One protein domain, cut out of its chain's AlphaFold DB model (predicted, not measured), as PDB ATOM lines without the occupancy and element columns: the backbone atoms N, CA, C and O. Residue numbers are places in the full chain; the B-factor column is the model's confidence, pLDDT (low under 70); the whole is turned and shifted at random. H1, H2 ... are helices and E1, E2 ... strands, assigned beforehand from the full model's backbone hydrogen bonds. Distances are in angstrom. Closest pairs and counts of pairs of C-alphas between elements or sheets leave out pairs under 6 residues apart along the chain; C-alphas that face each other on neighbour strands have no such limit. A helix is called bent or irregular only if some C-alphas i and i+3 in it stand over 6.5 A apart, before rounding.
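What this domain is: This is residues 112 to 270 of the 950 residues of the protein "SpoU_methylase domain-containing protein" of Cercospora berteroae (UniProt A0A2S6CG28). Three helices, H3, H5 and H7, stand side by side in a row, with H4 and H6 along one side of it, in a bundle of five helices that runs up and down, each against the one before it in the chain; H5 is nearest the middle. H8 crosses H7 at one end of the row, while at the other end the short helices H1 and H2 sit by H4 and H3, and a small antiparallel hairpin, E1 and E2, reaches away so that its tip, residues 131 to 136, sticks out, as do residues 260 to 270, the last turn of H8 and the tail. The printed part has 159 residues with eight named helices and two named strands, in the order H1 H2 E1 E2 H3 H4 H5 H6 H7 H8, and its class is mostly helix. It is compact, with a radius of gyration of the C-alphas of 16.0 A and spans of 46 by 42 by 29 A.

Where its parts are: Start at the sheet: find C-alpha 129 at (218.546, 266.198, 203.336), where E1, residues 129 to 132, begins; E2, residues 135 to 138, follows. From there H3 runs through residues 139 to 154, 22.1 A, and H4 through residues 156 to 171, 23.3 A. Look next for H5 at residues 179 to 195, 24.9 A, and for H6 at residues 203 to 213, 15.4 A. The longest helix, H7, residues 220 to 240, begins at C-alpha 220 at (213.077, 248.415, 198.894) and is 30.8 A long. H8, residues 246 to 263, is 26.3 A long and ends at C-alpha 263 at (206.489, 241.444, 216.918). Before the sheet you will find H1 at residues 112 to 119 and H2 at residues 122 to 126. H4 is irregular, with C-alphas 157 and 160 7.8 A apart; H1 is irregular too, but only just, with C-alphas 113 and 116 6.9 A apart.

How they stand to each other: Look first at the hairpin of E1 and E2, antiparallel at 151 degrees: N 130 and O 137 are 2.9 A apart and N 137 and O 130 2.8 A, both within hydrogen-bond range. H2 touches H3 with the closest C-alphas, of Phe 125 and His 140, 5.6 A apart; of H3, residues 139 to 141 alone take part. H3 touches H5, the same way at a steep tilt of 38 degrees, only just past shallow, and the closest C-alphas, of Ser 145 and Gly 188, are 4.0 A apart. H5 touches H7 at a shallow tilt of 23 degrees, the same way; the closest C-alphas, of Val 183 and Ala 222, are 6.2 A apart. H7 touches H8, opposite ways at a steep tilt of 65 degrees, with the C-alphas of His 235 and Ala 252 closest, at 4.2 A. H6 and H7 form a helical hairpin at a shallow tilt of 14 degrees, with the C-alphas of Ala 213 and Ala 226 closest, at 5.3 A. H4 touches H6, its closest C-alphas being those of Asp 164 and Gln 205, 7.1 A apart. H4 and H5 form another helical hairpin but only just touch, with 3 pairs of C-alphas within 8 A; the C-alphas of Ile 170 and Lys 182 are closest, at 6.6 A. H3 and H4 touch only at the corner, where the C-alphas of Leu 152 and Phe 159 are 5.4 A apart. H1 is about perpendicular to H4, at 74 degrees, and touches its residues 165 to 169 alone; the C-alphas of Gln 112 and Ala 165 are closest, at 5.4 A. Among the pairs that stay apart are H3 and H7, and H5 and H8. Each O i to N i+4 pair is within hydrogen-bond range in H2, H3, H6 and H8, against 10 of 12 in H4, 12 of 13 in H5, 16 of 17 in H7 and 1 of 4 in H1, where 2 of 5 O i to N i+3 pairs are in range.

The domain as a whole: The two C-alphas farthest apart, of Asn 133 and Ser 244, are 47.7 A apart. The printed part has no cut and no long link. The mean pLDDT of the printed part is 85.0; look for values under 70 at residue 114, residues 132 to 134, residues 172 to 177 and residue 244.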
ATOM      1  N   GLN A 112     196.607 268.840 190.628       76.25
ATOM      2  CA  GLN A 112     197.064 267.712 189.822       76.25
ATOM      3  C   GLN A 112     198.082 268.090 188.738       76.25
ATOM      4  O   GLN A 112     199.097 267.413 188.591       76.25
ATOM      5  N   GLU A 113     197.829 269.137 187.952       70.12
ATOM      6  CA  GLU A 113     198.639 269.454 186.766       70.12
ATOM      7  C   GLU A 113     199.785 270.434 187.042       70.12
ATOM      8  O   GLU A 113     200.668 270.626 186.195       70.12
ATOM      9  N   SER A 114     199.759 271.094 188.200       64.44
ATOM     10  CA  SER A 114     200.610 272.249 188.488       64.44
ATOM     11  C   SER A 114     201.411 272.075 189.768       64.44
ATOM     12  O   SER A 114     202.640 272.009 189.724       64.44
ATOM     13  N   PHE A 115     200.724 271.969 190.907       73.44
ATOM     14  CA  PHE A 115     201.377 271.927 192.209       73.44
ATOM     15  C   PHE A 115     202.126 270.616 192.443       73.44
ATOM     16  O   PHE A 115     203.317 270.651 192.743       73.44
ATOM     17  N   LEU A 116     201.460 269.467 192.286       80.94
ATOM     18  CA  LEU A 116     202.069 268.165 192.567       80.94
ATOM     19  C   LEU A 116     203.291 267.882 191.673       80.94
ATOM     20  O   LEU A 116     204.332 267.560 192.238       80.94
ATOM     21  N   PRO A 117     203.263 268.109 190.341       78.69
ATOM     22  CA  PRO A 117     204.448 267.928 189.496       78.69
ATOM     23  C   PRO A 117     205.661 268.761 189.930       78.69
ATOM     24  O   PRO A 117     206.800 268.326 189.767       78.69
ATOM     25  N   TRP A 118     205.430 269.956 190.483       78.56
ATOM     26  CA  TRP A 118     206.484 270.785 191.058       78.56
ATOM     27  C   TRP A 118     206.951 270.267 192.424       78.56
ATOM     28  O   TRP A 118     208.149 270.107 192.659       78.56
ATOM     29  N   ALA A 119     206.008 270.012 193.332       78.06
ATOM     30  CA  ALA A 119     206.291 269.631 194.710       78.06
ATOM     31  C   ALA A 119     207.009 268.278 194.801       78.06
ATOM     32  O   ALA A 119     207.666 267.989 195.799       78.06
ATOM     33  N   THR A 120     206.923 267.462 193.752       84.81
ATOM     34  CA  THR A 120     207.581 266.162 193.670       84.81
ATOM     35  C   THR A 120     208.914 266.165 192.911       84.81
ATOM     36  O   THR A 120     209.452 265.097 192.629       84.81
ATOM     37  N   LEU A 121     209.475 267.329 192.563       81.31
ATOM     38  CA  LEU A 121     210.791 267.400 191.916       81.31
ATOM     39  C   LEU A 121     211.900 266.889 192.852       81.31
ATOM     40  O   LEU A 121     212.066 267.391 193.962       81.31
ATOM     41  N   GLY A 122     212.704 265.930 192.380       81.44
ATOM     42  CA  GLY A 122     213.718 265.248 193.201       81.44
ATOM     43  C   GLY A 122     214.759 266.179 193.838       81.44
ATOM     44  O   GLY A 122     215.162 265.963 194.978       81.44
ATOM     45  N   ASN A 123     215.126 267.276 193.167       80.50
ATOM     46  CA  ASN A 123     216.078 268.258 193.699       80.50
ATOM     47  C   ASN A 123     215.590 268.968 194.977       80.50
ATOM     48  O   ASN A 123     216.406 269.472 195.746       80.50
ATOM     49  N   LEU A 124     214.277 269.032 195.218       81.06
ATOM     50  CA  LEU A 124     213.728 269.587 196.455       81.06
ATOM     51  C   LEU A 124     213.999 268.658 197.643       81.06
ATOM     52  O   LEU A 124     214.277 269.134 198.741       81.06
ATOM     53  N   PHE A 125     213.984 267.343 197.414       88.88
ATOM     54  CA  PHE A 125     214.287 266.337 198.429       88.88
ATOM     55  C   PHE A 125     215.789 266.284 198.700       88.88
ATOM     56  O   PHE A 125     216.202 266.424 199.845       88.88
ATOM     57  N   THR A 126     216.617 266.184 197.657       87.31
ATOM     58  CA  THR A 126     218.073 266.047 197.825       87.31
ATOM     59  C   THR A 126     218.711 267.263 198.499       87.31
ATOM     60  O   THR A 126     219.533 267.107 199.395       87.31
ATOM     61  N   ASN A 127     218.285 268.486 198.161       83.44
ATOM     62  CA  ASN A 127     218.827 269.715 198.762       83.44
ATOM     63  C   ASN A 127     218.384 269.943 200.220       83.44
ATOM     64  O   ASN A 127     218.931 270.808 200.915       83.44
ATOM     65  N   THR A 128     217.372 269.210 200.686       85.00
ATOM     66  CA  THR A 128     216.812 269.337 202.039       85.00
ATOM     67  C   THR A 128     217.088 268.125 202.924       85.00
ATOM     68  O   THR A 128     216.553 268.048 204.030       85.00
ATOM     69  N   LEU A 129     217.966 267.221 202.478       86.75
ATOM     70  CA  LEU A 129     218.546 266.198 203.336       86.75
ATOM     71  C   LEU A 129     219.413 266.857 204.408       86.75
ATOM     72  O   LEU A 129     220.241 267.730 204.123       86.75
ATOM     73  N   ARG A 130     219.195 266.468 205.660       80.94
ATOM     74  CA  ARG A 130     219.964 266.923 206.820       80.94
ATOM     75  C   ARG A 130     220.299 265.718 207.677       80.94
ATOM     76  O   ARG A 130     219.404 264.944 208.007       80.94
ATOM     77  N   ARG A 131     221.568 265.581 208.055       74.62
ATOM     78  CA  ARG A 131     222.029 264.576 209.012       74.62
ATOM     79  C   ARG A 131     222.237 265.259 210.363       74.62
ATOM     80  O   ARG A 131     222.959 266.248 210.442       74.62
ATOM     81  N   GLN A 132     221.565 264.771 211.399       64.62
ATOM     82  CA  GLN A 132     221.715 265.238 212.779       64.62
ATOM     83  C   GLN A 132     221.838 264.017 213.689       64.62
ATOM     84  O   GLN A 132     220.961 263.158 213.670       64.62
ATOM     85  N   ASN A 133     222.922 263.930 214.467       61.59
ATOM     86  CA  ASN A 133     223.182 262.824 215.401       61.59
ATOM     87  C   ASN A 133     223.016 261.427 214.763       61.59
ATOM     88  O   ASN A 133     222.344 260.564 215.317       61.59
ATOM     89  N   GLY A 134     223.554 261.232 213.557       63.88
ATOM     90  CA  GLY A 134     223.450 259.961 212.823       63.88
ATOM     91  C   GLY A 134     222.105 259.708 212.128       63.88
ATOM     92  O   GLY A 134     222.024 258.814 211.292       63.88
ATOM     93  N   VAL A 135     221.070 260.517 212.380       72.44
ATOM     94  CA  VAL A 135     219.756 260.382 211.733       72.44
ATOM     95  C   VAL A 135     219.660 261.312 210.530       72.44
ATOM     96  O   VAL A 135     219.880 262.523 210.631       72.44
ATOM     97  N   VAL A 136     219.308 260.751 209.375       82.44
ATOM     98  CA  VAL A 136     219.018 261.516 208.160       82.44
ATOM     99  C   VAL A 136     217.540 261.901 208.159       82.44
ATOM    100  O   VAL A 136     216.668 261.081 208.433       82.44
ATOM    101  N   THR A 137     217.245 263.158 207.841       87.69
ATOM    102  CA  THR A 137     215.882 263.690 207.709       87.69
ATOM    103  C   THR A 137     215.728 264.442 206.390       87.69
ATOM    104  O   THR A 137     216.689 265.014 205.876       87.69
ATOM    105  N   CYS A 138     214.515 264.451 205.828       91.69
ATOM    106  CA  CYS A 138     214.186 265.183 204.605       91.69
ATOM    107  C   CYS A 138     213.137 266.250 204.918       91.69
ATOM    108  O   CYS A 138     211.946 265.959 205.068       91.69
ATOM    109  N   GLU A 139     213.578 267.504 205.027       89.62
ATOM    110  CA  GLU A 139     212.706 268.614 205.426       89.62
ATOM    111  C   GLU A 139     211.570 268.833 204.414       89.62
ATOM    112  O   GLU A 139     210.417 269.023 204.803       89.62
ATOM    113  N   HIS A 140     211.871 268.772 203.110       87.50
ATOM    114  CA  HIS A 140     210.863 268.959 202.061       87.50
ATOM    115  C   HIS A 140     209.827 267.836 202.043       87.50
ATOM    116  O   HIS A 140     208.633 268.116 201.964       87.50
ATOM    117  N   GLY A 141     210.256 266.576 202.169       90.25
ATOM    118  CA  GLY A 141     209.341 265.433 202.230       90.25
ATOM    119  C   GLY A 141     208.371 265.539 203.408       90.25
ATOM    120  O   GLY A 141     207.155 265.409 203.239       90.25
ATOM    121  N   ASN A 142     208.889 265.902 204.584       89.88
ATOM    122  CA  ASN A 142     208.070 266.140 205.770       89.88
ATOM    123  C   ASN A 142     207.039 267.253 205.540       89.88
ATOM    124  O   ASN A 142     205.851 267.040 205.800       89.88
ATOM    125  N   LYS A 143     207.455 268.395 204.976       86.69
ATOM    126  CA  LYS A 143     206.546 269.501 204.625       86.69
ATOM    127  C   LYS A 143     205.489 269.093 203.605       86.69
ATOM    128  O   LYS A 143     204.327 269.448 203.778       86.69
ATOM    129  N   LEU A 144     205.856 268.318 202.585       88.19
ATOM    130  CA  LEU A 144     204.918 267.824 201.578       88.19
ATOM    131  C   LEU A 144     203.844 266.924 202.204       88.19
ATOM    132  O   LEU A 144     202.658 267.125 201.954       88.19
ATOM    133  N   SER A 145     204.239 265.974 203.058       91.44
ATOM    134  CA  SER A 145     203.278 265.103 203.750       91.44
ATOM    135  C   SER A 145     202.354 265.886 204.691       91.44
ATOM    136  O   SER A 145     201.152 265.627 204.732       91.44
ATOM    137  N   ALA A 146     202.890 266.885 205.404       85.88
ATOM    138  CA  ALA A 146     202.116 267.757 206.281       85.88
ATOM    139  C   ALA A 146     201.123 268.621 205.490       85.88
ATOM    140  O   ALA A 146     199.969 268.746 205.894       85.88
ATOM    141  N   PHE A 147     201.543 269.154 204.340       84.88
ATOM    142  CA  PHE A 147     200.677 269.898 203.430       84.88
ATOM    143  C   PHE A 147     199.510 269.040 202.935       84.88
ATOM    144  O   PHE A 147     198.360 269.452 203.059       84.88
ATOM    145  N   VAL A 148     199.785 267.834 202.422       87.56
ATOM    146  CA  VAL A 148     198.738 266.915 201.945       87.56
ATOM    147  C   VAL A 148     197.782 266.547 203.080       87.56
ATOM    148  O   VAL A 148     196.568 266.578 202.892       87.56
ATOM    149  N   SER A 149     198.310 266.257 204.272       88.31
ATOM    150  CA  SER A 149     197.479 265.946 205.436       88.31
ATOM    151  C   SER A 149     196.577 267.121 205.824       88.31
ATOM    152  O   SER A 149     195.368 266.944 205.966       88.31
ATOM    153  N   GLY A 150     197.138 268.329 205.929       79.69
ATOM    154  CA  GLY A 150     196.390 269.542 206.255       79.69
ATOM    155  C   GLY A 150     195.327 269.876 205.210       79.69
ATOM    156  O   GLY A 150     194.205 270.218 205.572       79.69
ATOM    157  N   LEU A 151     195.639 269.709 203.922       81.38
ATOM    158  CA  LEU A 151     194.689 269.918 202.832       81.38
ATOM    159  C   LEU A 151     193.447 269.031 202.985       81.38
ATOM    160  O   LEU A 151     192.322 269.526 202.907       81.38
ATOM    161  N   LEU A 152     193.657 267.735 203.219       85.31
ATOM    162  CA  LEU A 152     192.590 266.738 203.304       85.31
ATOM    163  C   LEU A 152     191.779 266.850 204.602       85.31
ATOM    164  O   LEU A 152     190.562 266.685 204.575       85.31
ATOM    165  N   VAL A 153     192.427 267.155 205.732       81.62
ATOM    166  CA  VAL A 153     191.751 267.318 207.033       81.62
ATOM    167  C   VAL A 153     190.902 268.586 207.068       81.62
ATOM    168  O   VAL A 153     189.781 268.550 207.576       81.62
ATOM    169  N   ASN A 154     191.414 269.693 206.523       76.50
ATOM    170  CA  ASN A 154     190.739 270.990 206.583       76.50
ATOM    171  C   ASN A 154     189.593 271.133 205.568       76.50
ATOM    172  O   ASN A 154     188.764 272.022 205.743       76.50
ATOM    173  N   ASN A 155     189.528 270.276 204.538       76.56
ATOM    174  CA  ASN A 155     188.508 270.331 203.481       76.56
ATOM    175  C   ASN A 155     187.859 268.947 203.240       76.56
ATOM    176  O   ASN A 155     188.079 268.337 202.186       76.56
ATOM    177  N   PRO A 156     187.060 268.413 204.189       77.81
ATOM    178  CA  PRO A 156     186.435 267.092 204.059       77.81
ATOM    179  C   PRO A 156     185.582 266.923 202.790       77.81
ATOM    180  O   PRO A 156     185.507 265.838 202.221       77.81
ATOM    181  N   GLU A 157     184.973 268.000 202.297       77.44
ATOM    182  CA  GLU A 157     184.153 268.034 201.081       77.44
ATOM    183  C   GLU A 157     184.941 267.907 199.768       77.44
ATOM    184  O   GLU A 157     184.336 267.781 198.700       77.44
ATOM    185  N   LEU A 158     186.272 267.989 199.831       79.06
ATOM    186  CA  LEU A 158     187.192 267.766 198.715       79.06
ATOM    187  C   LEU A 158     187.997 266.477 198.882       79.06
ATOM    188  O   LEU A 158     188.808 266.176 198.012       79.06
ATOM    189  N   PHE A 159     187.777 265.714 199.958       86.50
ATOM    190  CA  PHE A 159     188.604 264.564 200.312       86.50
ATOM    191  C   PHE A 159     188.718 263.545 199.173       86.50
ATOM    192  O   PHE A 159     189.821 263.295 198.693       86.50
ATOM    193  N   GLU A 160     187.593 263.002 198.697       88.81
ATOM    194  CA  GLU A 160     187.596 261.994 197.629       88.81
ATOM    195  C   GLU A 160     188.224 262.522 196.322       88.81
ATOM    196  O   GLU A 160     189.201 261.920 195.863       88.81
ATOM    197  N   PRO A 161     187.780 263.668 195.753       85.62
ATOM    198  CA  PRO A 161     188.380 264.203 194.531       85.62
ATOM    199  C   PRO A 161     189.861 264.581 194.667       85.62
ATOM    200  O   PRO A 161     190.625 264.424 193.716       85.62
ATOM    201  N   ALA A 162     190.290 265.086 195.830       85.31
ATOM    202  CA  ALA A 162     191.682 265.463 196.066       85.31
ATOM    203  C   ALA A 162     192.585 264.234 196.197       85.31
ATOM    204  O   ALA A 162     193.680 264.227 195.636       85.31
ATOM    205  N   VAL A 163     192.130 263.177 196.880       92.06
ATOM    206  CA  VAL A 163     192.845 261.894 196.923       92.06
ATOM    207  C   VAL A 163     192.967 261.311 195.516       92.06
ATOM    208  O   VAL A 163     194.064 260.918 195.122       92.06
ATOM    209  N   ASP A 164     191.894 261.319 194.722       90.88
ATOM    210  CA  ASP A 164     191.942 260.837 193.339       90.88
ATOM    211  C   ASP A 164     192.905 261.651 192.467       90.88
ATOM    212  O   ASP A 164     193.672 261.063 191.703       90.88
ATOM    213  N   ALA A 165     192.931 262.978 192.620       86.31
ATOM    214  CA  ALA A 165     193.882 263.856 191.941       86.31
ATOM    215  C   ALA A 165     195.338 263.559 192.343       86.31
ATOM    216  O   ALA A 165     196.222 263.491 191.483       86.31
ATOM    217  N   ILE A 166     195.597 263.326 193.637       89.94
ATOM    218  CA  ILE A 166     196.929 262.960 194.137       89.94
ATOM    219  C   ILE A 166     197.357 261.606 193.566       89.94
ATOM    220  O   ILE A 166     198.443 261.506 192.996       89.94
ATOM    221  N   LEU A 167     196.509 260.578 193.644       90.44
ATOM    222  CA  LEU A 167     196.819 259.248 193.112       90.44
ATOM    223  C   LEU A 167     196.998 259.274 191.586       90.44
ATOM    224  O   LEU A 167     197.934 258.666 191.070       90.44
ATOM    225  N   ALA A 168     196.179 260.040 190.863       86.44
ATOM    226  CA  ALA A 168     196.320 260.236 189.422       86.44
ATOM    227  C   ALA A 168     197.618 260.974 189.046       86.44
ATOM    228  O   ALA A 168     198.207 260.691 188.003       86.44
ATOM    229  N   SER A 169     198.107 261.890 189.890       83.38
ATOM    230  CA  SER A 169     199.413 262.536 189.683       83.38
ATOM    231  C   SER A 169     200.585 261.549 189.804       83.38
ATOM    232  O   SER A 169     201.618 261.724 189.154       83.38
ATOM    233  N   ILE A 170     200.414 260.481 190.593       83.75
ATOM    234  CA  ILE A 170     201.410 259.419 190.744       83.75
ATOM    235  C   ILE A 170     201.389 258.485 189.521       83.75
ATOM    236  O   ILE A 170     202.459 258.114 189.039       83.75
ATOM    237  N   SER A 171     200.205 258.144 188.991       76.44
ATOM    238  CA  SER A 171     200.003 257.166 187.900       76.44
ATOM    239  C   SER A 171     199.884 257.730 186.477       76.44
ATOM    240  O   SER A 171     199.858 256.965 185.515       76.44
ATOM    241  N   GLY A 172     199.841 259.052 186.301       65.69
ATOM    242  CA  GLY A 172     199.654 259.692 184.994       65.69
ATOM    243  C   GLY A 172     200.821 259.547 183.997       65.69
ATOM    244  O   GLY A 172     201.940 259.180 184.339       65.69
ATOM    245  N   ARG A 173     200.582 259.934 182.728       51.66
ATOM    246  CA  ARG A 173     201.574 259.921 181.618       51.66
ATOM    247  C   ARG A 173     202.813 260.807 181.854       51.66
ATOM    248  O   ARG A 173     203.873 260.530 181.296       51.66
ATOM    249  N   TYR A 174     202.674 261.844 182.681       50.84
ATOM    250  CA  TYR A 174     203.761 262.693 183.198       50.84
ATOM    251  C   TYR A 174     204.063 262.398 184.675       50.84
ATOM    252  O   TYR A 174     204.602 263.253 185.373       50.84
ATOM    253  N   GLY A 175     203.662 261.214 185.149       55.66
ATOM    254  CA  GLY A 175     203.679 260.821 186.548       55.66
ATOM    255  C   GLY A 175     205.033 261.057 187.192       55.66
ATOM    256  O   GLY A 175     206.090 260.939 186.558       55.66
ATOM    257  N   ASN A 176     204.986 261.426 188.466       58.97
ATOM    258  CA  ASN A 176     206.170 261.737 189.237       58.97
ATOM    259  C   ASN A 176     207.172 260.561 189.202       58.97
ATOM    260  O   ASN A 176     206.930 259.486 189.757       58.97
ATOM    261  N   ARG A 177     208.312 260.774 188.529       64.31
ATOM    262  CA  ARG A 177     209.363 259.757 188.364       64.31
ATOM    263  C   ARG A 177     210.164 259.520 189.642       64.31
ATOM    264  O   ARG A 177     210.845 258.505 189.729       64.31
ATOM    265  N   PHE A 178     210.089 260.430 190.609       82.50
ATOM    266  CA  PHE A 178     210.849 260.341 191.845       82.50
ATOM    267  C   PHE A 178     210.109 259.464 192.863       82.50
ATOM    268  O   PHE A 178     209.020 259.817 193.326       82.50
ATOM    269  N   SER A 179     210.672 258.295 193.171       80.50
ATOM    270  CA  SER A 179     210.033 257.237 193.965       80.50
ATOM    271  C   SER A 179     209.698 257.688 195.387       80.50
ATOM    272  O   SER A 179     208.580 257.469 195.848       80.50
ATOM    273  N   GLN A 180     210.604 258.405 196.051       87.31
ATOM    274  CA  GLN A 180     210.434 258.834 197.442       87.31
ATOM    275  C   GLN A 180     209.312 259.861 197.600       87.31
ATOM    276  O   GLN A 180     208.585 259.850 198.589       87.31
ATOM    277  N   ALA A 181     209.092 260.719 196.603       88.94
ATOM    278  CA  ALA A 181     207.972 261.655 196.638       88.94
ATOM    279  C   ALA A 181     206.610 260.935 196.666       88.94
ATOM    280  O   ALA A 181     205.686 261.418 197.316       88.94
ATOM    281  N   LYS A 182     206.486 259.758 196.032       89.69
ATOM    282  CA  LYS A 182     205.255 258.945 196.080       89.69
ATOM    283  C   LYS A 182     204.950 258.495 197.509       89.69
ATOM    284  O   LYS A 182     203.807 258.591 197.944       89.69
ATOM    285  N   VAL A 183     205.983 258.087 198.248       92.12
ATOM    286  CA  VAL A 183     205.886 257.686 199.658       92.12
ATOM    287  C   VAL A 183     205.368 258.835 200.520       92.12
ATOM    288  O   VAL A 183     204.405 258.654 201.257       92.12
ATOM    289  N   TYR A 184     205.919 260.043 200.369       93.75
ATOM    290  CA  TYR A 184     205.467 261.208 201.139       93.75
ATOM    291  C   TYR A 184     204.035 261.655 200.813       93.75
ATOM    292  O   TYR A 184     203.331 262.128 201.707       93.75
ATOM    293  N   LEU A 185     203.580 261.491 199.566       93.12
ATOM    294  CA  LEU A 185     202.184 261.742 199.192       93.12
ATOM    295  C   LEU A 185     201.240 260.725 199.851       93.12
ATOM    296  O   LEU A 185     200.242 261.126 200.453       93.12
ATOM    297  N   ILE A 186     201.580 259.431 199.800       93.94
ATOM    298  CA  ILE A 186     200.825 258.360 200.478       93.94
ATOM    299  C   ILE A 186     200.813 258.596 201.995       93.94
ATOM    300  O   ILE A 186     199.757 258.498 202.618       93.94
ATOM    301  N   HIS A 187     201.946 259.000 202.581       95.06
ATOM    302  CA  HIS A 187     202.052 259.339 204.005       95.06
ATOM    303  C   HIS A 187     201.147 260.499 204.399       95.06
ATOM    304  O   HIS A 187     200.490 260.455 205.436       95.06
ATOM    305  N   GLY A 188     201.065 261.535 203.564       93.00
ATOM    306  CA  GLY A 188     200.157 262.657 203.788       93.00
ATOM    307  C   GLY A 188     198.685 262.237 203.796       93.00
ATOM    308  O   GLY A 188     197.936 262.655 204.682       93.00
ATOM    309  N   ILE A 189     198.281 261.368 202.860       94.62
ATOM    310  CA  ILE A 189     196.928 260.788 202.813       94.62
ATOM    311  C   ILE A 189     196.664 259.955 204.075       94.62
ATOM    312  O   ILE A 189     195.647 260.146 204.744       94.62
ATOM    313  N   ALA A 190     197.597 259.075 204.442       93.75
ATOM    314  CA  ALA A 190     197.484 258.228 205.625       93.75
ATOM    315  C   ALA A 190     197.362 259.049 206.917       93.75
ATOM    316  O   ALA A 190     196.488 258.770 207.738       93.75
ATOM    317  N   LYS A 191     198.179 260.101 207.073       92.56
ATOM    318  CA  LYS A 191     198.093 261.046 208.196       92.56
ATOM    319  C   LYS A 191     196.746 261.758 208.249       92.56
ATOM    320  O   LYS A 191     196.220 261.948 209.339       92.56
ATOM    321  N   ALA A 192     196.164 262.139 207.109       90.94
ATOM    322  CA  ALA A 192     194.844 262.770 207.086       90.94
ATOM    323  C   ALA A 192     193.748 261.861 207.662       90.94
ATOM    324  O   ALA A 192     192.968 262.296 208.507       90.94
ATOM    325  N   VAL A 193     193.731 260.593 207.241       91.56
ATOM    326  CA  VAL A 193     192.766 259.584 207.711       91.56
ATOM    327  C   VAL A 193     192.964 259.269 209.196       91.56
ATOM    328  O   VAL A 193     191.987 259.120 209.929       91.56
ATOM    329  N   SER A 194     194.215 259.211 209.665       88.88
ATOM    330  CA  SER A 194     194.526 259.015 211.087       88.88
ATOM    331  C   SER A 194     194.139 260.224 211.952       88.88
ATOM    332  O   SER A 194     193.623 260.043 213.051       88.88
ATOM    333  N   ASN A 195     194.346 261.451 211.460       87.38
ATOM    334  CA  ASN A 195     194.043 262.686 212.196       87.38
ATOM    335  C   ASN A 195     192.542 263.004 212.254       87.38
ATOM    336  O   ASN A 195     192.091 263.645 213.201       87.38
ATOM    337  N   ASN A 196     191.767 262.582 211.252       85.94
ATOM    338  CA  ASN A 196     190.320 262.764 211.222       85.94
ATOM    339  C   ASN A 196     189.612 261.424 210.941       85.94
ATOM    340  O   ASN A 196     189.443 261.052 209.777       85.94
ATOM    341  N   PRO A 197     189.120 260.728 211.986       81.31
ATOM    342  CA  PRO A 197     188.481 259.421 211.852       81.31
ATOM    343  C   PRO A 197     187.226 259.400 210.970       81.31
ATOM    344  O   PRO A 197     186.818 258.314 210.557       81.31
ATOM    345  N   ALA A 198     186.609 260.553 210.683       84.12
ATOM    346  CA  ALA A 198     185.461 260.644 209.782       84.12
ATOM    347  C   ALA A 198     185.849 260.457 208.304       84.12
ATOM    348  O   ALA A 198     185.013 260.061 207.494       84.12
ATOM    349  N   LEU A 199     187.111 260.714 207.949       87.62
ATOM    350  CA  LEU A 199     187.625 260.502 206.600       87.62
ATOM    351  C   LEU A 199     187.913 259.015 206.393       87.62
ATOM    352  O   LEU A 199     188.511 258.355 207.245       87.62
ATOM    353  N   THR A 200     187.480 258.476 205.257       87.81
ATOM    354  CA  THR A 200     187.681 257.066 204.914       87.81
ATOM    355  C   THR A 200     187.951 256.941 203.421       87.81
ATOM    356  O   THR A 200     187.244 257.546 202.621       87.81
ATOM    357  N   LEU A 201     188.981 256.179 203.051       91.19
ATOM    358  CA  LEU A 201     189.324 255.925 201.650       91.19
ATOM    359  C   LEU A 201     188.340 254.941 201.011       91.19
ATOM    360  O   LEU A 201     187.839 254.037 201.682       91.19
ATOM    361  N   SER A 202     188.094 255.099 199.711       91.06
ATOM    362  CA  SER A 202     187.300 254.140 198.942       91.06
ATOM    363  C   SER A 202     188.119 252.903 198.562       91.06
ATOM    364  O   SER A 202     189.346 252.954 198.456       91.06
ATOM    365  N   ASP A 203     187.441 251.784 198.303       90.69
ATOM    366  CA  ASP A 203     188.093 250.524 197.922       90.69
ATOM    367  C   ASP A 203     188.939 250.689 196.640       90.69
ATOM    368  O   ASP A 203     190.066 250.207 196.570       90.69
ATOM    369  N   GLN A 204     188.465 251.487 195.672       90.38
ATOM    370  CA  GLN A 204     189.216 251.817 194.450       90.38
ATOM    371  C   GLN A 204     190.492 252.630 194.728       90.38
ATOM    372  O   GLN A 204     191.489 252.485 194.022       90.38
ATOM    373  N   GLN A 205     190.480 253.510 195.733       93.38
ATOM    374  CA  GLN A 205     191.669 254.274 196.124       93.38
ATOM    375  C   GLN A 205     192.711 253.369 196.785       93.38
ATOM    376  O   GLN A 205     193.898 253.499 196.493       93.38
ATOM    377  N   LEU A 206     192.274 252.422 197.622       93.44
ATOM    378  CA  LEU A 206     193.153 251.422 198.234       93.44
ATOM    379  C   LEU A 206     193.785 250.507 197.173       93.44
ATOM    380  O   LEU A 206     194.995 250.284 197.206       93.44
ATOM    381  N   GLU A 207     193.008 250.053 196.186       91.75
ATOM    382  CA  GLU A 207     193.517 249.274 195.047       91.75
ATOM    383  C   GLU A 207     194.575 250.049 194.245       91.75
ATOM    384  O   GLU A 207     195.635 249.505 193.936       91.75
ATOM    385  N   LYS A 208     194.356 251.345 193.977       90.81
ATOM    386  CA  LYS A 208     195.350 252.203 193.304       90.81
ATOM    387  C   LYS A 208     196.642 252.356 194.109       90.81
ATOM    388  O   LYS A 208     197.724 252.339 193.528       90.81
ATOM    389  N   ILE A 209     196.562 252.520 195.433       91.81
ATOM    390  CA  ILE A 209     197.763 252.601 196.287       91.81
ATOM    391  C   ILE A 209     198.538 251.277 196.226       91.81
ATOM    392  O   ILE A 209     199.766 251.288 196.125       91.81
ATOM    393  N   HIS A 210     197.839 250.142 196.223       91.25
ATOM    394  CA  HIS A 210     198.463 248.833 196.065       91.25
ATOM    395  C   HIS A 210     199.123 248.658 194.696       91.25
ATOM    396  O   HIS A 210     200.261 248.202 194.626       91.25
ATOM    397  N   GLU A 211     198.466 249.081 193.615       89.56
ATOM    398  CA  GLU A 211     199.058 249.083 192.275       89.56
ATOM    399  C   GLU A 211     200.372 249.877 192.256       89.56
ATOM    400  O   GLU A 211     201.386 249.369 191.779       89.56
ATOM    401  N   ILE A 212     200.392 251.073 192.857       87.94
ATOM    402  CA  ILE A 212     201.605 251.896 192.982       87.94
ATOM    403  C   ILE A 212     202.699 251.139 193.748       87.94
ATOM    404  O   ILE A 212     203.856 251.165 193.328       87.94
ATOM    405  N   ALA A 213     202.344 250.442 194.831       87.94
ATOM    406  CA  ALA A 213     203.282 249.638 195.616       87.94
ATOM    407  C   ALA A 213     203.913 248.486 194.803       87.94
ATOM    408  O   ALA A 213     205.044 248.095 195.075       87.94
ATOM    409  N   THR A 214     203.238 247.971 193.770       87.19
ATOM    410  CA  THR A 214     203.781 246.896 192.911       87.19
ATOM    411  C   THR A 214     204.752 247.366 191.824       87.19
ATOM    412  O   THR A 214     205.345 246.538 191.129       87.19
ATOM    413  N   TRP A 215     204.947 248.673 191.640       84.06
ATOM    414  CA  TRP A 215     205.788 249.167 190.554       84.06
ATOM    415  C   TRP A 215     207.275 248.879 190.770       84.06
ATOM    416  O   TRP A 215     207.849 249.154 191.823       84.06
ATOM    417  N   ALA A 216     207.942 248.443 189.699       72.88
ATOM    418  CA  ALA A 216     209.366 248.103 189.716       72.88
ATOM    419  C   ALA A 216     210.302 249.288 190.043       72.88
ATOM    420  O   ALA A 216     211.463 249.068 190.367       72.88
ATOM    421  N   ASN A 217     209.822 250.536 189.957       78.56
ATOM    422  CA  ASN A 217     210.621 251.742 190.212       78.56
ATOM    423  C   ASN A 217     210.626 252.208 191.678       78.56
ATOM    424  O   ASN A 217     211.210 253.251 191.970       78.56
ATOM    425  N   LEU A 218     209.966 251.484 192.585       84.19
ATOM    426  CA  LEU A 218     210.088 251.720 194.020       84.19
ATOM    427  C   LEU A 218     211.287 250.957 194.578       84.19
ATOM    428  O   LEU A 218     211.430 249.752 194.339       84.19
ATOM    429  N   THR A 219     212.103 251.678 195.343       86.56
ATOM    430  CA  THR A 219     213.178 251.117 196.157       86.56
ATOM    431  C   THR A 219     212.622 250.226 197.268       86.56
ATOM    432  O   THR A 219     211.420 250.261 197.540       86.56
ATOM    433  N   GLU A 220     213.475 249.419 197.897       86.50
ATOM    434  CA  GLU A 220     213.077 248.415 198.894       86.50
ATOM    435  C   GLU A 220     212.252 249.033 200.034       86.50
ATOM    436  O   GLU A 220     211.083 248.686 200.205       86.50
ATOM    437  N   VAL A 221     212.799 250.038 200.728       91.38
ATOM    438  CA  VAL A 221     212.120 250.698 201.860       91.38
ATOM    439  C   VAL A 221     210.848 251.431 201.413       91.38
ATOM    440  O   VAL A 221     209.819 251.390 202.086       91.38
ATOM    441  N   ALA A 222     210.881 252.084 200.246       91.44
ATOM    442  CA  ALA A 222     209.722 252.799 199.710       91.44
ATOM    443  C   ALA A 222     208.556 251.853 199.385       91.44
ATOM    444  O   ALA A 222     207.390 252.188 199.609       91.44
ATOM    445  N   ARG A 223     208.881 250.676 198.844       91.31
ATOM    446  CA  ARG A 223     207.928 249.616 198.523       91.31
ATOM    447  C   ARG A 223     207.324 249.022 199.788       91.31
ATOM    448  O   ARG A 223     206.104 248.896 199.873       91.31
ATOM    449  N   ASP A 224     208.166 248.713 200.767       92.25
ATOM    450  CA  ASP A 224     207.755 248.178 202.062       92.25
ATOM    451  C   ASP A 224     206.811 249.123 202.798       92.25
ATOM    452  O   ASP A 224     205.737 248.704 203.234       92.25
ATOM    453  N   TYR A 225     207.157 250.411 202.846       94.06
ATOM    454  CA  TYR A 225     206.287 251.437 203.404       94.06
ATOM    455  C   TYR A 225     204.927 251.462 202.695       94.06
ATOM    456  O   TYR A 225     203.888 251.448 203.351       94.06
ATOM    457  N   ALA A 226     204.905 251.475 201.356       92.94
ATOM    458  CA  ALA A 226     203.657 251.545 200.600       92.94
ATOM    459  C   ALA A 226     202.754 250.320 200.846       92.94
ATOM    460  O   ALA A 226     201.542 250.485 201.008       92.94
ATOM    461  N   PHE A 227     203.330 249.113 200.932       94.44
ATOM    462  CA  PHE A 227     202.586 247.897 201.279       94.44
ATOM    463  C   PHE A 227     202.064 247.918 202.716       94.44
ATOM    464  O   PHE A 227     200.867 247.719 202.922       94.44
ATOM    465  N   ALA A 228     202.918 248.213 203.698       94.25
ATOM    466  CA  ALA A 228     202.500 248.315 205.095       94.25
ATOM    467  C   ALA A 228     201.370 249.344 205.257       94.25
ATOM    468  O   ALA A 228     200.365 249.089 205.922       94.25
ATOM    469  N   GLN A 229     201.492 250.486 204.577       94.12
ATOM    470  CA  GLN A 229     200.538 251.577 204.678       94.12
ATOM    471  C   GLN A 229     199.185 251.246 204.036       94.12
ATOM    472  O   GLN A 229     198.153 251.581 204.621       94.12
ATOM    473  N   VAL A 230     199.158 250.584 202.870       94.38
ATOM    474  CA  VAL A 230     197.889 250.167 202.244       94.38
ATOM    475  C   VAL A 230     197.210 249.053 203.034       94.38
ATOM    476  O   VAL A 230     195.995 249.089 203.193       94.38
ATOM    477  N   TRP A 231     197.969 248.108 203.594       94.88
ATOM    478  CA  TRP A 231     197.415 247.046 204.438       94.88
ATOM    479  C   TRP A 231     196.792 247.604 205.715       94.88
ATOM    480  O   TRP A 231     195.651 247.259 206.020       94.88
ATOM    481  N   ARG A 232     197.472 248.541 206.396       94.19
ATOM    482  CA  ARG A 232     196.903 249.239 207.560       94.19
ATOM    483  C   ARG A 232     195.609 249.964 207.205       94.19
ATOM    484  O   ARG A 232     194.609 249.811 207.892       94.19
ATOM    485  N   LEU A 233     195.610 250.742 206.119       93.12
ATOM    486  CA  LEU A 233     194.430 251.511 205.706       93.12
ATOM    487  C   LEU A 233     193.251 250.603 205.325       93.12
ATOM    488  O   LEU A 233     192.110 250.943 205.633       93.12
ATOM    489  N   SER A 234     193.510 249.448 204.707       92.81
ATOM    490  CA  SER A 234     192.492 248.424 204.430       92.81
ATOM    491  C   SER A 234     191.946 247.781 205.708       92.81
ATOM    492  O   SER A 234     190.741 247.567 205.817       92.81
ATOM    493  N   HIS A 235     192.800 247.518 206.697       92.31
ATOM    494  CA  HIS A 235     192.372 247.020 208.004       92.31
ATOM    495  C   HIS A 235     191.509 248.056 208.754       92.31
ATOM    496  O   HIS A 235     190.392 247.743 209.169       92.31
ATOM    497  N   ASP A 236     191.948 249.318 208.824       89.56
ATOM    498  CA  ASP A 236     191.195 250.425 209.439       89.56
ATOM    499  C   ASP A 236     189.834 250.653 208.749       89.56
ATOM    500  O   ASP A 236     188.844 251.028 209.385       89.56
ATOM    501  N   ARG A 237     189.772 250.429 207.430       87.44
ATOM    502  CA  ARG A 237     188.550 250.523 206.619       87.44
ATOM    503  C   ARG A 237     187.511 249.488 207.048       87.44
ATOM    504  O   ARG A 237     186.368 249.883 207.282       87.44
ATOM    505  N   LEU A 238     187.900 248.216 207.177       88.19
ATOM    506  CA  LEU A 238     186.995 247.121 207.563       88.19
ATOM    507  C   LEU A 238     186.426 247.290 208.972       88.19
ATOM    508  O   LEU A 238     185.293 246.900 209.223       88.19
ATOM    509  N   GLN A 239     187.173 247.924 209.880       85.31
ATOM    510  CA  GLN A 239     186.660 248.232 211.217       85.31
ATOM    511  C   GLN A 239     185.531 249.273 211.205       85.31
ATOM    512  O   GLN A 239     184.718 249.310 212.128       85.31
ATOM    513  N   LYS A 240     185.484 250.141 210.185       82.19
ATOM    514  CA  LYS A 240     184.491 251.221 210.076       82.19
ATOM    515  C   LYS A 240     183.308 250.853 209.188       82.19
ATOM    516  O   LYS A 240     182.189 251.275 209.475       82.19
ATOM    517  N   VAL A 241     183.552 250.151 208.083       80.19
ATOM    518  CA  VAL A 241     182.533 249.818 207.080       80.19
ATOM    519  C   VAL A 241     182.842 248.460 206.465       80.19
ATOM    520  O   VAL A 241     183.960 248.229 206.003       80.19
ATOM    521  N   ASP A 242     181.820 247.614 206.368       73.19
ATOM    522  CA  ASP A 242     181.915 246.341 205.660       73.19
ATOM    523  C   ASP A 242     182.244 246.572 204.176       73.19
ATOM    524  O   ASP A 242     181.543 247.304 203.470       73.19
ATOM    525  N   SER A 243     183.310 245.935 203.687       71.62
ATOM    526  CA  SER A 243     183.685 245.939 202.271       71.62
ATOM    527  C   SER A 243     183.387 244.584 201.631       71.62
ATOM    528  O   SER A 243     183.737 243.530 202.164       71.62
ATOM    529  N   SER A 244     182.770 244.607 200.447       66.44
ATOM    530  CA  SER A 244     182.529 243.415 199.627       66.44
ATOM    531  C   SER A 244     183.688 243.081 198.680       66.44
ATOM    532  O   SER A 244     183.567 242.141 197.894       66.44
ATOM    533  N   THR A 245     184.779 243.856 198.678       81.31
ATOM    534  CA  THR A 245     185.914 243.613 197.779       81.31
ATOM    535  C   THR A 245     186.872 242.589 198.386       81.31
ATOM    536  O   THR A 245     187.288 242.686 199.541       81.31
ATOM    537  N   LEU A 246     187.231 241.574 197.594       84.94
ATOM    538  CA  LEU A 246     188.167 240.527 198.015       84.94
ATOM    539  C   LEU A 246     189.529 241.128 198.403       84.94
ATOM    540  O   LEU A 246     190.112 240.747 199.413       84.94
ATOM    541  N   PHE A 247     189.980 242.128 197.640       88.19
ATOM    542  CA  PHE A 247     191.253 242.810 197.847       88.19
ATOM    543  C   PHE A 247     191.388 243.440 199.243       88.19
ATOM    544  O   PHE A 247     192.397 243.219 199.910       88.19
ATOM    545  N   VAL A 248     190.390 244.205 199.711       86.50
ATOM    546  CA  VAL A 248     190.463 244.893 201.014       86.50
ATOM    547  C   VAL A 248     190.547 243.880 202.160       86.50
ATOM    548  O   VAL A 248     191.337 244.068 203.083       86.50
ATOM    549  N   ASN A 249     189.808 242.772 202.060       87.31
ATOM    550  CA  ASN A 249     189.855 241.675 203.028       87.31
ATOM    551  C   ASN A 249     191.228 240.980 203.055       87.31
ATOM    552  O   ASN A 249     191.798 240.776 204.126       87.31
ATOM    553  N   GLU A 250     191.805 240.666 201.891       89.50
ATOM    554  CA  GLU A 250     193.150 240.077 201.802       89.50
ATOM    555  C   GLU A 250     194.241 241.029 202.317       89.50
ATOM    556  O   GLU A 250     195.159 240.607 203.021       89.50
ATOM    557  N   ALA A 251     194.144 242.320 201.991       90.19
ATOM    558  CA  ALA A 251     195.069 243.350 202.454       90.19
ATOM    559  C   ALA A 251     195.019 243.528 203.981       90.19
ATOM    560  O   ALA A 251     196.067 243.655 204.610       90.19
ATOM    561  N   ALA A 252     193.827 243.495 204.580       90.25
ATOM    562  CA  ALA A 252     193.666 243.564 206.029       90.25
ATOM    563  C   ALA A 252     194.237 242.326 206.742       90.25
ATOM    564  O   ALA A 252     194.943 242.467 207.735       90.25
ATOM    565  N   ALA A 253     194.036 241.121 206.198       90.94
ATOM    566  CA  ALA A 253     194.649 239.909 206.747       90.94
ATOM    567  C   ALA A 253     196.192 239.951 206.680       90.94
ATOM    568  O   ALA A 253     196.881 239.490 207.591       90.94
ATOM    569  N   LYS A 254     196.757 240.546 205.617       93.00
ATOM    570  CA  LYS A 254     198.209 240.775 205.509       93.00
ATOM    571  C   LYS A 254     198.728 241.760 206.559       93.00
ATOM    572  O   LYS A 254     199.855 241.576 207.013       93.00
ATOM    573  N   TRP A 255     197.933 242.754 206.964       94.62
ATOM    574  CA  TRP A 255     198.286 243.664 208.060       94.62
ATOM    575  C   TRP A 255     198.454 242.914 209.387       94.62
ATOM    576  O   TRP A 255     199.506 243.016 210.011       94.62
ATOM    577  N   GLU A 256     197.472 242.095 209.773       91.06
ATOM    578  CA  GLU A 256     197.536 241.299 211.010       91.06
ATOM    579  C   GLU A 256     198.749 240.355 211.013       91.06
ATOM    580  O   GLU A 256     199.493 240.275 211.992       91.06
ATOM    581  N   SER A 257     199.003 239.693 209.878       92.44
ATOM    582  CA  SER A 257     200.172 238.827 209.710       92.44
ATOM    583  C   SER A 257     201.495 239.597 209.797       92.44
ATOM    584  O   SER A 257     202.467 239.073 210.345       92.44
ATOM    585  N   LEU A 258     201.548 240.827 209.273       92.94
ATOM    586  CA  LEU A 258     202.732 241.680 209.348       92.94
ATOM    587  C   LEU A 258     203.019 242.092 210.794       92.94
ATOM    588  O   LEU A 258     204.164 241.976 211.226       92.94
ATOM    589  N   GLU A 259     202.006 242.523 211.549       92.88
ATOM    590  CA  GLU A 259     202.179 242.887 212.962       92.88
ATOM    591  C   GLU A 259     202.633 241.686 213.799       92.88
ATOM    592  O   GLU A 259     203.561 241.803 214.601       92.88
ATOM    593  N   GLU A 260     202.046 240.506 213.568       91.19
ATOM    594  CA  GLU A 260     202.464 239.278 214.244       91.19
ATOM    595  C   GLU A 260     203.921 238.928 213.912       91.19
ATOM    596  O   GLU A 260     204.707 238.638 214.818       91.19
ATOM    597  N   LYS A 261     204.309 238.987 212.631       89.69
ATOM    598  CA  LYS A 261     205.677 238.684 212.192       89.69
ATOM    599  C   LYS A 261     206.678 239.683 212.770       89.69
ATOM    600  O   LYS A 261     207.678 239.250 213.336       89.69
ATOM    601  N   ALA A 262     206.394 240.982 212.678       89.06
ATOM    602  CA  ALA A 262     207.263 242.043 213.184       89.06
ATOM    603  C   ALA A 262     207.461 241.941 214.702       89.06
ATOM    604  O   ALA A 262     208.586 242.052 215.180       89.06
ATOM    605  N   SER A 263     206.405 241.616 215.458       87.81
ATOM    606  CA  SER A 263     206.489 241.444 216.918       87.81
ATOM    607  C   SER A 263     207.370 240.269 217.369       87.81
ATOM    608  O   SER A 263     207.814 240.240 218.516       87.81
ATOM    609  N   LYS A 264     207.618 239.298 216.480       89.81
ATOM    610  CA  LYS A 264     208.442 238.106 216.736       89.81
ATOM    611  C   LYS A 264     209.865 238.225 216.187       89.81
ATOM    612  O   LYS A 264     210.627 237.267 216.325       89.81
ATOM    613  N   LEU A 265     210.222 239.340 215.545       89.19
ATOM    614  CA  LEU A 265     211.570 239.524 215.013       89.19
ATOM    615  C   LEU A 265     212.586 239.667 216.159       89.19
ATOM    616  O   LEU A 265     212.334 240.418 217.105       89.19
ATOM    617  N   PRO A 266     213.727 238.957 216.099       87.88
ATOM    618  CA  PRO A 266     214.820 239.192 217.031       87.88
ATOM    619  C   PRO A 266     215.440 240.587 216.808       87.88
ATOM    620  O   PRO A 266     215.315 241.133 215.712       87.88
ATOM    621  N   PRO A 267     216.156 241.147 217.801       77.62
ATOM    622  CA  PRO A 267     216.832 242.442 217.662       77.62
ATOM    623  C   PRO A 267     217.829 242.501 216.495       77.62
ATOM    624  O   PRO A 267     217.967 243.535 215.864       77.62
ATOM    625  N   GLU A 268     218.481 241.380 216.177       77.38
ATOM    626  CA  GLU A 268     219.460 241.255 215.083       77.38
ATOM    627  C   GLU A 268     218.819 240.805 213.754       77.38
ATOM    628  O   GLU A 268     219.484 240.261 212.868       77.38
ATOM    629  N   ALA A 269     217.497 240.938 213.620       84.81
ATOM    630  CA  ALA A 269     216.814 240.579 212.389       84.81
ATOM    631  C   ALA A 269     217.259 241.477 211.232       84.81
ATOM    632  O   ALA A 269     217.391 242.685 211.383       84.81
ATOM    633  N   SER A 270     217.394 240.883 210.049       85.44
ATOM    634  CA  SER A 270     217.653 241.612 208.809       85.44
ATOM    635  C   SER A 270     216.660 241.236 207.709       85.44
ATOM    636  O   SER A 270     216.124 240.113 207.694       85.44
TER     637      SER A 270